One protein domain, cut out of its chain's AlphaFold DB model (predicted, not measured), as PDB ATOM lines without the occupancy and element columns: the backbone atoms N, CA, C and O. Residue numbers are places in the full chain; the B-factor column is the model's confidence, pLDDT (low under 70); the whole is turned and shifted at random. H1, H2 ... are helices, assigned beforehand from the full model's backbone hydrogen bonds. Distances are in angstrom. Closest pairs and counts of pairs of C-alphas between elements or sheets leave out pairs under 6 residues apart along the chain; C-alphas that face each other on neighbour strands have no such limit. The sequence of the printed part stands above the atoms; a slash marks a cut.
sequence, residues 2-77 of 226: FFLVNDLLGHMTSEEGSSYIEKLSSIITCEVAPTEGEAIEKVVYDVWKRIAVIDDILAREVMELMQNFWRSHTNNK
ATOM      1  N   PHE A   2     118.611 151.967 142.402       77.44
ATOM      2  CA  PHE A   2     118.060 152.625 143.598       77.44
ATOM      3  C   PHE A   2     119.101 153.271 144.513       77.44
ATOM      4  O   PHE A   2     119.057 154.478 144.702       77.44
ATOM      5  N   PHE A   3     120.077 152.492 144.988       76.94
ATOM      6  CA  PHE A   3     121.147 153.001 145.851       76.94
ATOM      7  C   PHE A   3     121.970 154.123 145.204       76.94
ATOM      8  O   PHE A   3     122.294 155.090 145.870       76.94
ATOM      9  N   LEU A   4     122.241 154.036 143.896       81.12
ATOM     10  CA  LEU A   4     123.004 155.062 143.170       81.12
ATOM     11  C   LEU A   4     122.218 156.370 143.029       81.12
ATOM     12  O   LEU A   4     122.794 157.444 143.128       81.12
ATOM     13  N   VAL A   5     120.907 156.282 142.786       82.06
ATOM     14  CA  VAL A   5     120.040 157.468 142.742       82.06
ATOM     15  C   VAL A   5     119.919 158.073 144.139       82.06
ATOM     16  O   VAL A   5     119.988 159.288 144.266       82.06
ATOM     17  N   ASN A   6     119.786 157.245 145.178       78.06
ATOM     18  CA  ASN A   6     119.719 157.709 146.562       78.06
ATOM     19  C   ASN A   6     120.996 158.451 146.992       78.06
ATOM     20  O   ASN A   6     120.912 159.550 147.526       78.06
ATOM     21  N   ASP A   7     122.161 157.876 146.697       77.38
ATOM     22  CA  ASP A   7     123.471 158.483 146.953       77.38
ATOM     23  C   ASP A   7     123.620 159.829 146.223       77.38
ATOM     24  O   ASP A   7     123.948 160.850 146.825       77.38
ATOM     25  N   LEU A   8     123.246 159.873 144.940       80.25
ATOM     26  CA  LEU A   8     123.272 161.105 144.153       80.25
ATOM     27  C   LEU A   8     122.349 162.192 144.734       80.25
ATOM     28  O   LEU A   8     122.743 163.356 144.798       80.25
ATOM     29  N   LEU A   9     121.140 161.821 145.170       76.00
ATOM     30  CA  LEU A   9     120.198 162.741 145.816       76.00
ATOM     31  C   LEU A   9     120.749 163.294 147.137       76.00
ATOM     32  O   LEU A   9     120.473 164.447 147.459       76.00
ATOM     33  N   GLY A  10     121.560 162.520 147.865       71.94
ATOM     34  CA  GLY A  10     122.233 162.966 149.089       71.94
ATOM     35  C   GLY A  10     123.209 164.130 148.875       71.94
ATOM     36  O   GLY A  10     123.487 164.881 149.809       71.94
ATOM     37  N   HIS A  11     123.686 164.330 147.644       75.88
ATOM     38  CA  HIS A  11     124.573 165.437 147.269       75.88
ATOM     39  C   HIS A  11     123.848 166.646 146.657       75.88
ATOM     40  O   HIS A  11     124.500 167.628 146.298       75.88
ATOM     41  N   MET A  12     122.523 166.589 146.517       79.25
ATOM     42  CA  MET A  12     121.711 167.637 145.898       79.25
ATOM     43  C   MET A  12     120.981 168.470 146.953       79.25
ATOM     44  O   MET A  12     120.606 167.988 148.020       79.25
ATOM     45  N   THR A  13     120.705 169.734 146.638       78.38
ATOM     46  CA  THR A  13     119.719 170.509 147.405       78.38
ATOM     47  C   THR A  13     118.313 169.920 147.229       78.38
ATOM     48  O   THR A  13     118.036 169.200 146.271       78.38
ATOM     49  N   SER A  14     117.376 170.255 148.122       72.94
ATOM     50  CA  SER A  14     115.977 169.789 148.014       72.94
ATOM     51  C   SER A  14     115.319 170.169 146.671       72.94
ATOM     52  O   SER A  14     114.559 169.374 146.108       72.94
ATOM     53  N   GLU A  15     115.641 171.345 146.121       80.56
ATOM     54  CA  GLU A  15     115.118 171.825 144.832       80.56
ATOM     55  C   GLU A  15     115.733 171.071 143.642       80.56
ATOM     56  O   GLU A  15     115.011 170.626 142.742       80.56
ATOM     57  N   GLU A  16     117.052 170.857 143.666       82.12
ATOM     58  CA  GLU A  16     117.769 170.064 142.659       82.12
ATOM     59  C   GLU A  16     117.311 168.606 142.673       82.12
ATOM     60  O   GLU A  16     116.969 168.059 141.623       82.12
ATOM     61  N   GLY A  17     117.222 167.999 143.859       83.06
ATOM     62  CA  GLY A  17     116.759 166.628 144.031       83.06
ATOM     63  C   GLY A  17     115.329 166.449 143.528       83.06
ATOM     64  O   GLY A  17     115.051 165.514 142.782       83.06
ATOM     65  N   SER A  18     114.429 167.386 143.846       81.94
ATOM     66  CA  SER A  18     113.038 167.324 143.376       81.94
ATOM     67  C   SER A  18     112.955 167.425 141.852       81.94
ATOM     68  O   SER A  18     112.257 166.636 141.217       81.94
ATOM     69  N   SER A  19     113.722 168.338 141.250       87.69
ATOM     70  CA  SER A  19     113.791 168.486 139.791       87.69
ATOM     71  C   SER A  19     114.360 167.234 139.112       87.69
ATOM     72  O   SER A  19     113.874 166.816 138.059       87.69
ATOM     73  N   TYR A  20     115.364 166.603 139.725       87.94
ATOM     74  CA  TYR A  20     115.967 165.370 139.224       87.94
ATOM     75  C   TYR A  20     114.991 164.185 139.277       87.94
ATOM     76  O   TYR A  20     114.880 163.432 138.310       87.94
ATOM     77  N   ILE A  21     114.219 164.053 140.359       86.00
ATOM     78  CA  ILE A  21     113.203 163.000 140.519       86.00
ATOM     79  C   ILE A  21     112.086 163.137 139.486       86.00
ATOM     80  O   ILE A  21     111.668 162.136 138.900       86.00
ATOM     81  N   GLU A  22     111.610 164.356 139.234       87.94
ATOM     82  CA  GLU A  22     110.600 164.601 138.199       87.94
ATOM     83  C   GLU A  22     111.146 164.250 136.806       87.94
ATOM     84  O   GLU A  22     110.476 163.561 136.037       87.94
ATOM     85  N   LYS A  23     112.411 164.590 136.514       90.00
ATOM     86  CA  LYS A  23     113.070 164.177 135.265       90.00
ATOM     87  C   LYS A  23     113.129 162.653 135.123       90.00
ATOM     88  O   LYS A  23     112.759 162.124 134.075       90.00
ATOM     89  N   LEU A  24     113.567 161.939 136.163       88.19
ATOM     90  CA  LEU A  24     113.599 160.473 136.157       88.19
ATOM     91  C   LEU A  24     112.198 159.878 135.986       88.19
ATOM     92  O   LEU A  24     112.034 158.918 135.237       88.19
ATOM     93  N   SER A  25     111.185 160.471 136.617       86.56
ATOM     94  CA  SER A  25     109.788 160.044 136.493       86.56
ATOM     95  C   SER A  25     109.297 160.137 135.045       86.56
ATOM     96  O   SER A  25     108.759 159.157 134.531       86.56
ATOM     97  N   SER A  26     109.571 161.246 134.353       88.94
ATOM     98  CA  SER A  26     109.234 161.409 132.929       88.94
ATOM     99  C   SER A  26     110.009 160.468 131.995       88.94
ATOM    100  O   SER A  26     109.514 160.092 130.932       88.94
ATOM    101  N   ILE A  27     111.228 160.065 132.365       88.88
ATOM    102  CA  ILE A  27     112.000 159.067 131.605       88.88
ATOM    103  C   ILE A  27     111.369 157.680 131.747       88.88
ATOM    104  O   ILE A  27     111.198 156.960 130.762       88.88
ATOM    105  N   ILE A  28     110.995 157.313 132.971       84.62
ATOM    106  CA  ILE A  28     110.356 156.038 133.308       84.62
ATOM    107  C   ILE A  28     109.015 155.891 132.568       84.62
ATOM    108  O   ILE A  28     108.746 154.834 131.997       84.62
ATOM    109  N   THR A  29     108.206 156.955 132.489       82.81
ATOM    110  CA  THR A  29     106.938 156.966 131.729       82.81
ATOM    111  C   THR A  29     107.125 157.082 130.214       82.81
ATOM    112  O   THR A  29     106.143 157.074 129.471       82.81
ATOM    113  N   CYS A  30     108.371 157.135 129.729       81.19
ATOM    114  CA  CYS A  30     108.728 157.314 128.319       81.19
ATOM    115  C   CYS A  30     108.211 158.626 127.695       81.19
ATOM    116  O   CYS A  30     108.154 158.736 126.469       81.19
ATOM    117  N   GLU A  31     107.865 159.625 128.510       85.06
ATOM    118  CA  GLU A  31     107.515 160.977 128.053       85.06
ATOM    119  C   GLU A  31     108.749 161.733 127.550       85.06
ATOM    120  O   GLU A  31     108.669 162.524 126.610       85.06
ATOM    121  N   VAL A  32     109.902 161.463 128.167       88.69
ATOM    122  CA  VAL A  32     111.184 162.098 127.861       88.69
ATOM    123  C   VAL A  32     112.238 161.026 127.587       88.69
ATOM    124  O   VAL A  32     112.325 160.017 128.282       88.69
ATOM    125  N   ALA A  33     113.053 161.234 126.553       88.31
ATOM    126  CA  ALA A  33     114.198 160.371 126.280       88.31
ATOM    127  C   ALA A  33     115.360 160.694 127.239       88.31
ATOM    128  O   ALA A  33     115.554 161.866 127.568       88.31
ATOM    129  N   PRO A  34     116.161 159.696 127.654       90.81
ATOM    130  CA  PRO A  34     117.343 159.948 128.470       90.81
ATOM    131  C   PRO A  34     118.325 160.874 127.741       90.81
ATOM    132  O   PRO A  34     118.494 160.792 126.521       90.81
ATOM    133  N   THR A  35     118.985 161.743 128.502       91.50
ATOM    134  CA  THR A  35     119.959 162.708 127.981       91.50
ATOM    135  C   THR A  35     121.181 161.979 127.426       91.50
ATOM    136  O   THR A  35     121.684 161.023 128.024       91.50
ATOM    137  N   GLU A  36     121.688 162.421 126.275       86.75
ATOM    138  CA  GLU A  36     122.890 161.834 125.686       86.75
ATOM    139  C   GLU A  36     124.104 162.064 126.603       86.75
ATOM    140  O   GLU A  36     124.412 163.194 126.968       86.75
ATOM    141  N   GLY A  37     124.776 160.978 126.995       85.56
ATOM    142  CA  GLY A  37     125.905 161.007 127.933       85.56
ATOM    143  C   GLY A  37     125.540 160.732 129.396       85.56
ATOM    144  O   GLY A  37     126.424 160.353 130.160       85.56
ATOM    145  N   GLU A  38     124.261 160.805 129.774       88.75
ATOM    146  CA  GLU A  38     123.819 160.538 131.149       88.75
ATOM    147  C   GLU A  38     123.570 159.041 131.382       88.75
ATOM    148  O   GLU A  38     122.548 158.465 130.991       88.75
ATOM    149  N   ALA A  39     124.529 158.378 132.034       89.94
ATOM    150  CA  ALA A  39     124.500 156.928 132.232       89.94
ATOM    151  C   ALA A  39     123.333 156.465 133.120       89.94
ATOM    152  O   ALA A  39     122.701 155.453 132.815       89.94
ATOM    153  N   ILE A  40     123.029 157.199 134.198       89.19
ATOM    154  CA  ILE A  40     121.969 156.828 135.148       89.19
ATOM    155  C   ILE A  40     120.600 156.884 134.468       89.19
ATOM    156  O   ILE A  40     119.840 155.925 134.559       89.19
ATOM    157  N   GLU A  41     120.319 157.953 133.721       90.56
ATOM    158  CA  GLU A  41     119.065 158.119 132.976       90.56
ATOM    159  C   GLU A  41     118.836 156.974 131.990       90.56
ATOM    160  O   GLU A  41     117.740 156.418 131.909       90.56
ATOM    161  N   LYS A  42     119.892 156.568 131.279       90.62
ATOM    162  CA  LYS A  42     119.823 155.446 130.346       90.62
ATOM    163  C   LYS A  42     119.571 154.115 131.051       90.62
ATOM    164  O   LYS A  42     118.749 153.332 130.584       90.62
ATOM    165  N   VAL A  43     120.248 153.860 132.173       91.12
ATOM    166  CA  VAL A  43     120.021 152.650 132.979       91.12
ATOM    167  C   VAL A  43     118.582 152.611 133.490       91.12
ATOM    168  O   VAL A  43     117.934 151.577 133.361       91.12
ATOM    169  N   VAL A  44     118.078 153.727 134.021       88.88
ATOM    170  CA  VAL A  44     116.693 153.854 134.496       88.88
ATOM    171  C   VAL A  44     115.714 153.539 133.366       88.88
ATOM    172  O   VAL A  44     114.863 152.666 133.525       88.88
ATOM    173  N   TYR A  45     115.884 154.172 132.203       90.44
ATOM    174  CA  TYR A  45     115.049 153.931 131.027       90.44
ATOM    175  C   TYR A  45     115.065 152.458 130.580       90.44
ATOM    176  O   TYR A  45     114.013 151.834 130.432       90.44
ATOM    177  N   ASP A  46     116.254 151.880 130.386       89.94
ATOM    178  CA  ASP A  46     116.415 150.526 129.847       89.94
ATOM    179  C   ASP A  46     115.897 149.450 130.809       89.94
ATOM    180  O   ASP A  46     115.287 148.469 130.371       89.94
ATOM    181  N   VAL A  47     116.126 149.616 132.116       89.12
ATOM    182  CA  VAL A  47     115.601 148.709 133.147       89.12
ATOM    183  C   VAL A  47     114.082 148.787 133.176       89.12
ATOM    184  O   VAL A  47     113.417 147.751 133.141       89.12
ATOM    185  N   TRP A  48     113.525 149.998 133.174       87.88
ATOM    186  CA  TRP A  48     112.087 150.167 133.314       87.88
ATOM    187  C   TRP A  48     111.305 149.656 132.112       87.88
ATOM    188  O   TRP A  48     110.321 148.930 132.251       87.88
ATOM    189  N   LYS A  49     111.823 149.922 130.913       88.25
ATOM    190  CA  LYS A  49     111.273 149.387 129.670       88.25
ATOM    191  C   LYS A  49     111.241 147.859 129.657       88.25
ATOM    192  O   LYS A  49     110.335 147.278 129.071       88.25
ATOM    193  N   ARG A  50     112.215 147.195 130.287       89.00
ATOM    194  CA  ARG A  50     112.232 145.730 130.414       89.00
ATOM    195  C   ARG A  50     111.232 145.237 131.454       89.00
ATOM    196  O   ARG A  50     110.549 144.258 131.185       89.00
ATOM    197  N   ILE A  51     111.129 145.911 132.597       87.94
ATOM    198  CA  ILE A  51     110.188 145.557 133.668       87.94
ATOM    199  C   ILE A  51     108.734 145.664 133.184       87.94
ATOM    200  O   ILE A  51     107.966 144.725 133.368       87.94
ATOM    201  N   ALA A  52     108.381 146.739 132.472       86.50
ATOM    202  CA  ALA A  52     107.029 146.942 131.941       86.50
ATOM    203  C   ALA A  52     106.600 145.879 130.906       86.50
ATOM    204  O   ALA A  52     105.410 145.634 130.727       86.50
ATOM    205  N   VAL A  53     107.555 145.226 130.230       89.62
ATOM    206  CA  VAL A  53     107.273 144.115 129.302       89.62
ATOM    207  C   VAL A  53     106.943 142.816 130.046       89.62
ATOM    208  O   VAL A  53     106.270 141.958 129.480       89.62
ATOM    209  N   ILE A  54     107.413 142.657 131.286       89.56
ATOM    210  CA  ILE A  54     107.173 141.455 132.098       89.56
ATOM    211  C   ILE A  54     105.753 141.488 132.666       89.56
ATOM    212  O   ILE A  54     104.981 140.562 132.428       89.56
ATOM    213  N   ASP A  55     105.412 142.556 133.390       92.69
ATOM    214  CA  ASP A  55     104.091 142.756 133.987       92.69
ATOM    215  C   ASP A  55     103.834 144.255 134.192       92.69
ATOM    216  O   ASP A  55     104.359 144.871 135.116       92.69
ATOM    217  N   ASP A  56     103.034 144.854 133.313       90.75
ATOM    218  CA  ASP A  56     102.751 146.296 133.313       90.75
ATOM    219  C   ASP A  56     101.980 146.764 134.565       90.75
ATOM    220  O   ASP A  56     102.097 147.918 134.980       90.75
ATOM    221  N   ILE A  57     101.200 145.883 135.201       91.88
ATOM    222  CA  ILE A  57     100.427 146.235 136.399       91.88
ATOM    223  C   ILE A  57     101.364 146.324 137.604       91.88
ATOM    224  O   ILE A  57     101.423 147.373 138.247       91.88
ATOM    225  N   LEU A  58     102.133 145.264 137.869       93.06
ATOM    226  CA  LEU A  58     103.081 145.240 138.989       93.06
ATOM    227  C   LEU A  58     104.239 146.217 138.767       93.06
ATOM    228  O   LEU A  58     104.721 146.829 139.720       93.06
ATOM    229  N   ALA A  59     104.654 146.427 137.512       91.81
ATOM    230  CA  ALA A  59     105.615 147.466 137.167       91.81
ATOM    231  C   ALA A  59     105.114 148.838 137.630       91.81
ATOM    232  O   ALA A  59     105.796 149.500 138.410       91.81
ATOM    233  N   ARG A  60     103.912 149.263 137.212       89.56
ATOM    234  CA  ARG A  60     103.356 150.567 137.615       89.56
ATOM    235  C   ARG A  60     103.281 150.739 139.130       89.56
ATOM    236  O   ARG A  60     103.650 151.803 139.617       89.56
ATOM    237  N   GLU A  61     102.878 149.701 139.860       90.44
ATOM    238  CA  GLU A  61     102.856 149.725 141.329       90.44
ATOM    239  C   GLU A  61     104.252 150.016 141.906       90.44
ATOM    240  O   GLU A  61     104.418 150.943 142.702       90.44
ATOM    241  N   VAL A  62     105.279 149.290 141.450       90.38
ATOM    242  CA  VAL A  62     106.667 149.536 141.864       90.38
ATOM    243  C   VAL A  62     107.079 150.971 141.525       90.38
ATOM    244  O   VAL A  62     107.628 151.646 142.392       90.38
ATOM    245  N   MET A  63     106.784 151.471 140.318       86.00
ATOM    246  CA  MET A  63     107.105 152.848 139.905       86.00
ATOM    247  C   MET A  63     106.542 153.898 140.853       86.00
ATOM    248  O   MET A  63     107.277 154.792 141.271       86.00
ATOM    249  N   GLU A  64     105.252 153.815 141.165       86.81
ATOM    250  CA  GLU A  64     104.591 154.777 142.045       86.81
ATOM    251  C   GLU A  64     105.248 154.787 143.428       86.81
ATOM    252  O   GLU A  64     105.533 155.855 143.977       86.81
ATOM    253  N   LEU A  65     105.578 153.605 143.959       87.44
ATOM    254  CA  LEU A  65     106.306 153.472 145.218       87.44
ATOM    255  C   LEU A  65     107.710 154.089 145.138       87.44
ATOM    256  O   LEU A  65     108.093 154.811 146.057       87.44
ATOM    257  N   MET A  66     108.450 153.893 144.038       84.06
ATOM    258  CA  MET A  66     109.771 154.518 143.850       84.06
ATOM    259  C   MET A  66     109.691 156.044 143.854       84.06
ATOM    260  O   MET A  66     110.483 156.709 144.518       84.06
ATOM    261  N   GLN A  67     108.744 156.611 143.104       80.44
ATOM    262  CA  GLN A  67     108.598 158.060 143.001       80.44
ATOM    263  C   GLN A  67     108.225 158.670 144.352       80.44
ATOM    264  O   GLN A  67     108.773 159.700 144.742       80.44
ATOM    265  N   ASN A  68     107.316 158.024 145.087       81.31
ATOM    266  CA  ASN A  68     106.934 158.456 146.428       81.31
ATOM    267  C   ASN A  68     108.112 158.374 147.404       81.31
ATOM    268  O   ASN A  68     108.334 159.318 148.162       81.31
ATOM    269  N   PHE A  69     108.901 157.298 147.335       79.50
ATOM    270  CA  PHE A  69     110.122 157.140 148.119       79.50
ATOM    271  C   PHE A  69     111.137 158.245 147.813       79.50
ATOM    272  O   PHE A  69     111.610 158.912 148.724       79.50
ATOM    273  N   TRP A  70     111.434 158.540 146.547       76.31
ATOM    274  CA  TRP A  70     112.373 159.618 146.239       76.31
ATOM    275  C   TRP A  70     111.849 160.999 146.663       76.31
ATOM    276  O   TRP A  70     112.597 161.793 147.232       76.31
ATOM    277  N   ARG A  71     110.554 161.288 146.470       76.06
ATOM    278  CA  ARG A  71     109.936 162.549 146.930       76.06
ATOM    279  C   ARG A  71     109.932 162.688 148.456       76.06
ATOM    280  O   ARG A  71     109.864 163.805 148.971       76.06
ATOM    281  N   SER A  72     109.974 161.587 149.207       73.94
ATOM    282  CA  SER A  72     110.066 161.644 150.672       73.94
ATOM    283  C   SER A  72     111.440 162.152 151.133       73.94
ATOM    284  O   SER A  72     111.517 162.858 152.138       73.94
ATOM    285  N   HIS A  73     112.498 161.892 150.357       64.62
ATOM    286  CA  HIS A  73     113.866 162.329 150.655       64.62
ATOM    287  C   HIS A  73     114.055 163.835 150.448       64.62
ATOM    288  O   HIS A  73     114.860 164.455 151.141       64.62
ATOM    289  N   THR A  74     113.274 164.457 149.560       63.97
ATOM    290  CA  THR A  74     113.331 165.907 149.316       63.97
ATOM    291  C   THR A  74     112.387 166.714 150.209       63.97
ATOM    292  O   THR A  74     112.577 167.924 150.367       63.97
ATOM    293  N   ASN A  75     111.403 166.063 150.839       61.19
ATOM    294  CA  ASN A  75     110.464 166.692 151.763       61.19
ATOM    295  C   ASN A  75     111.062 166.825 153.172       61.19
ATOM    296  O   ASN A  75     111.019 165.906 153.989       61.19
ATOM    297  N   ASN A  76     111.548 168.024 153.493       51.00
ATOM    298  CA  ASN A  76     111.983 168.411 154.837       51.00
ATOM    299  C   ASN A  76     110.780 168.607 155.782       51.00
ATOM    300  O   ASN A  76     110.432 169.724 156.168       51.00
ATOM    301  N   LYS A  77     110.100 167.524 156.169       55.44
ATOM    302  CA  LYS A  77     109.208 167.584 157.333       55.44
ATOM    303  C   LYS A  77     110.086 167.647 158.583       55.44
ATOM    304  O   LYS A  77     110.803 166.694 158.863       55.44
TER     305      LYS A  77
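What this domain is: This is residues 2 to 77 of the 226 residues of the protein "Aristolochene synthase" of Colletotrichum fructicola (strain Nara gc5) (UniProt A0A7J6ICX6). Three helices make a small bundle: the longest, H4, runs beside H2, and H3 folds back from the turn before H4 to the end of H2. Short H1 sits loosely beside these three. The 76 printed residues hold helices H1 to H4 in chain order and no named strand, all helix, compact with radius of gyration 12.3 A, spanning 35 by 29 by 21 A.

How they stand to each other: H4, residues 56 to 74, touches H2, residues 14 to 28, with 67 to 74 alone, C-alphas Ser 14 and Thr 74 closest at 4.9 A, tilt a shallow 10 degrees, opposite ways. H2, with 24 to 28 alone, touches H3, residues 39 to 54, closest C-alphas Ile 28 and Tyr 45, 5.6 A. H3 and H4 only just touch, only at the corner, with 3 pairs of C-alphas within 8 A, Ala 52 and Ala 59 closest at 5.4 A. H1, residues 2 to 10, is close but not clearly touching H2, closest C-alphas Leu 9 and Gly 17, 5.5 A. Every O i to N i+4 pair is within hydrogen-bond range in H1 and H2, 10 of 12 in H3, 13 of 15 in H4.

Where its parts are: H4 spans 27.4 A from C-alpha 56 (102.751, 146.296, 133.313) to C-alpha 74 (113.331, 165.907, 149.316); H3 spans 23.2 A, H2 20.9 A.

The domain as a whole: The printed part has no cut and no long link; residues 73 to 77 are under pLDDT 70.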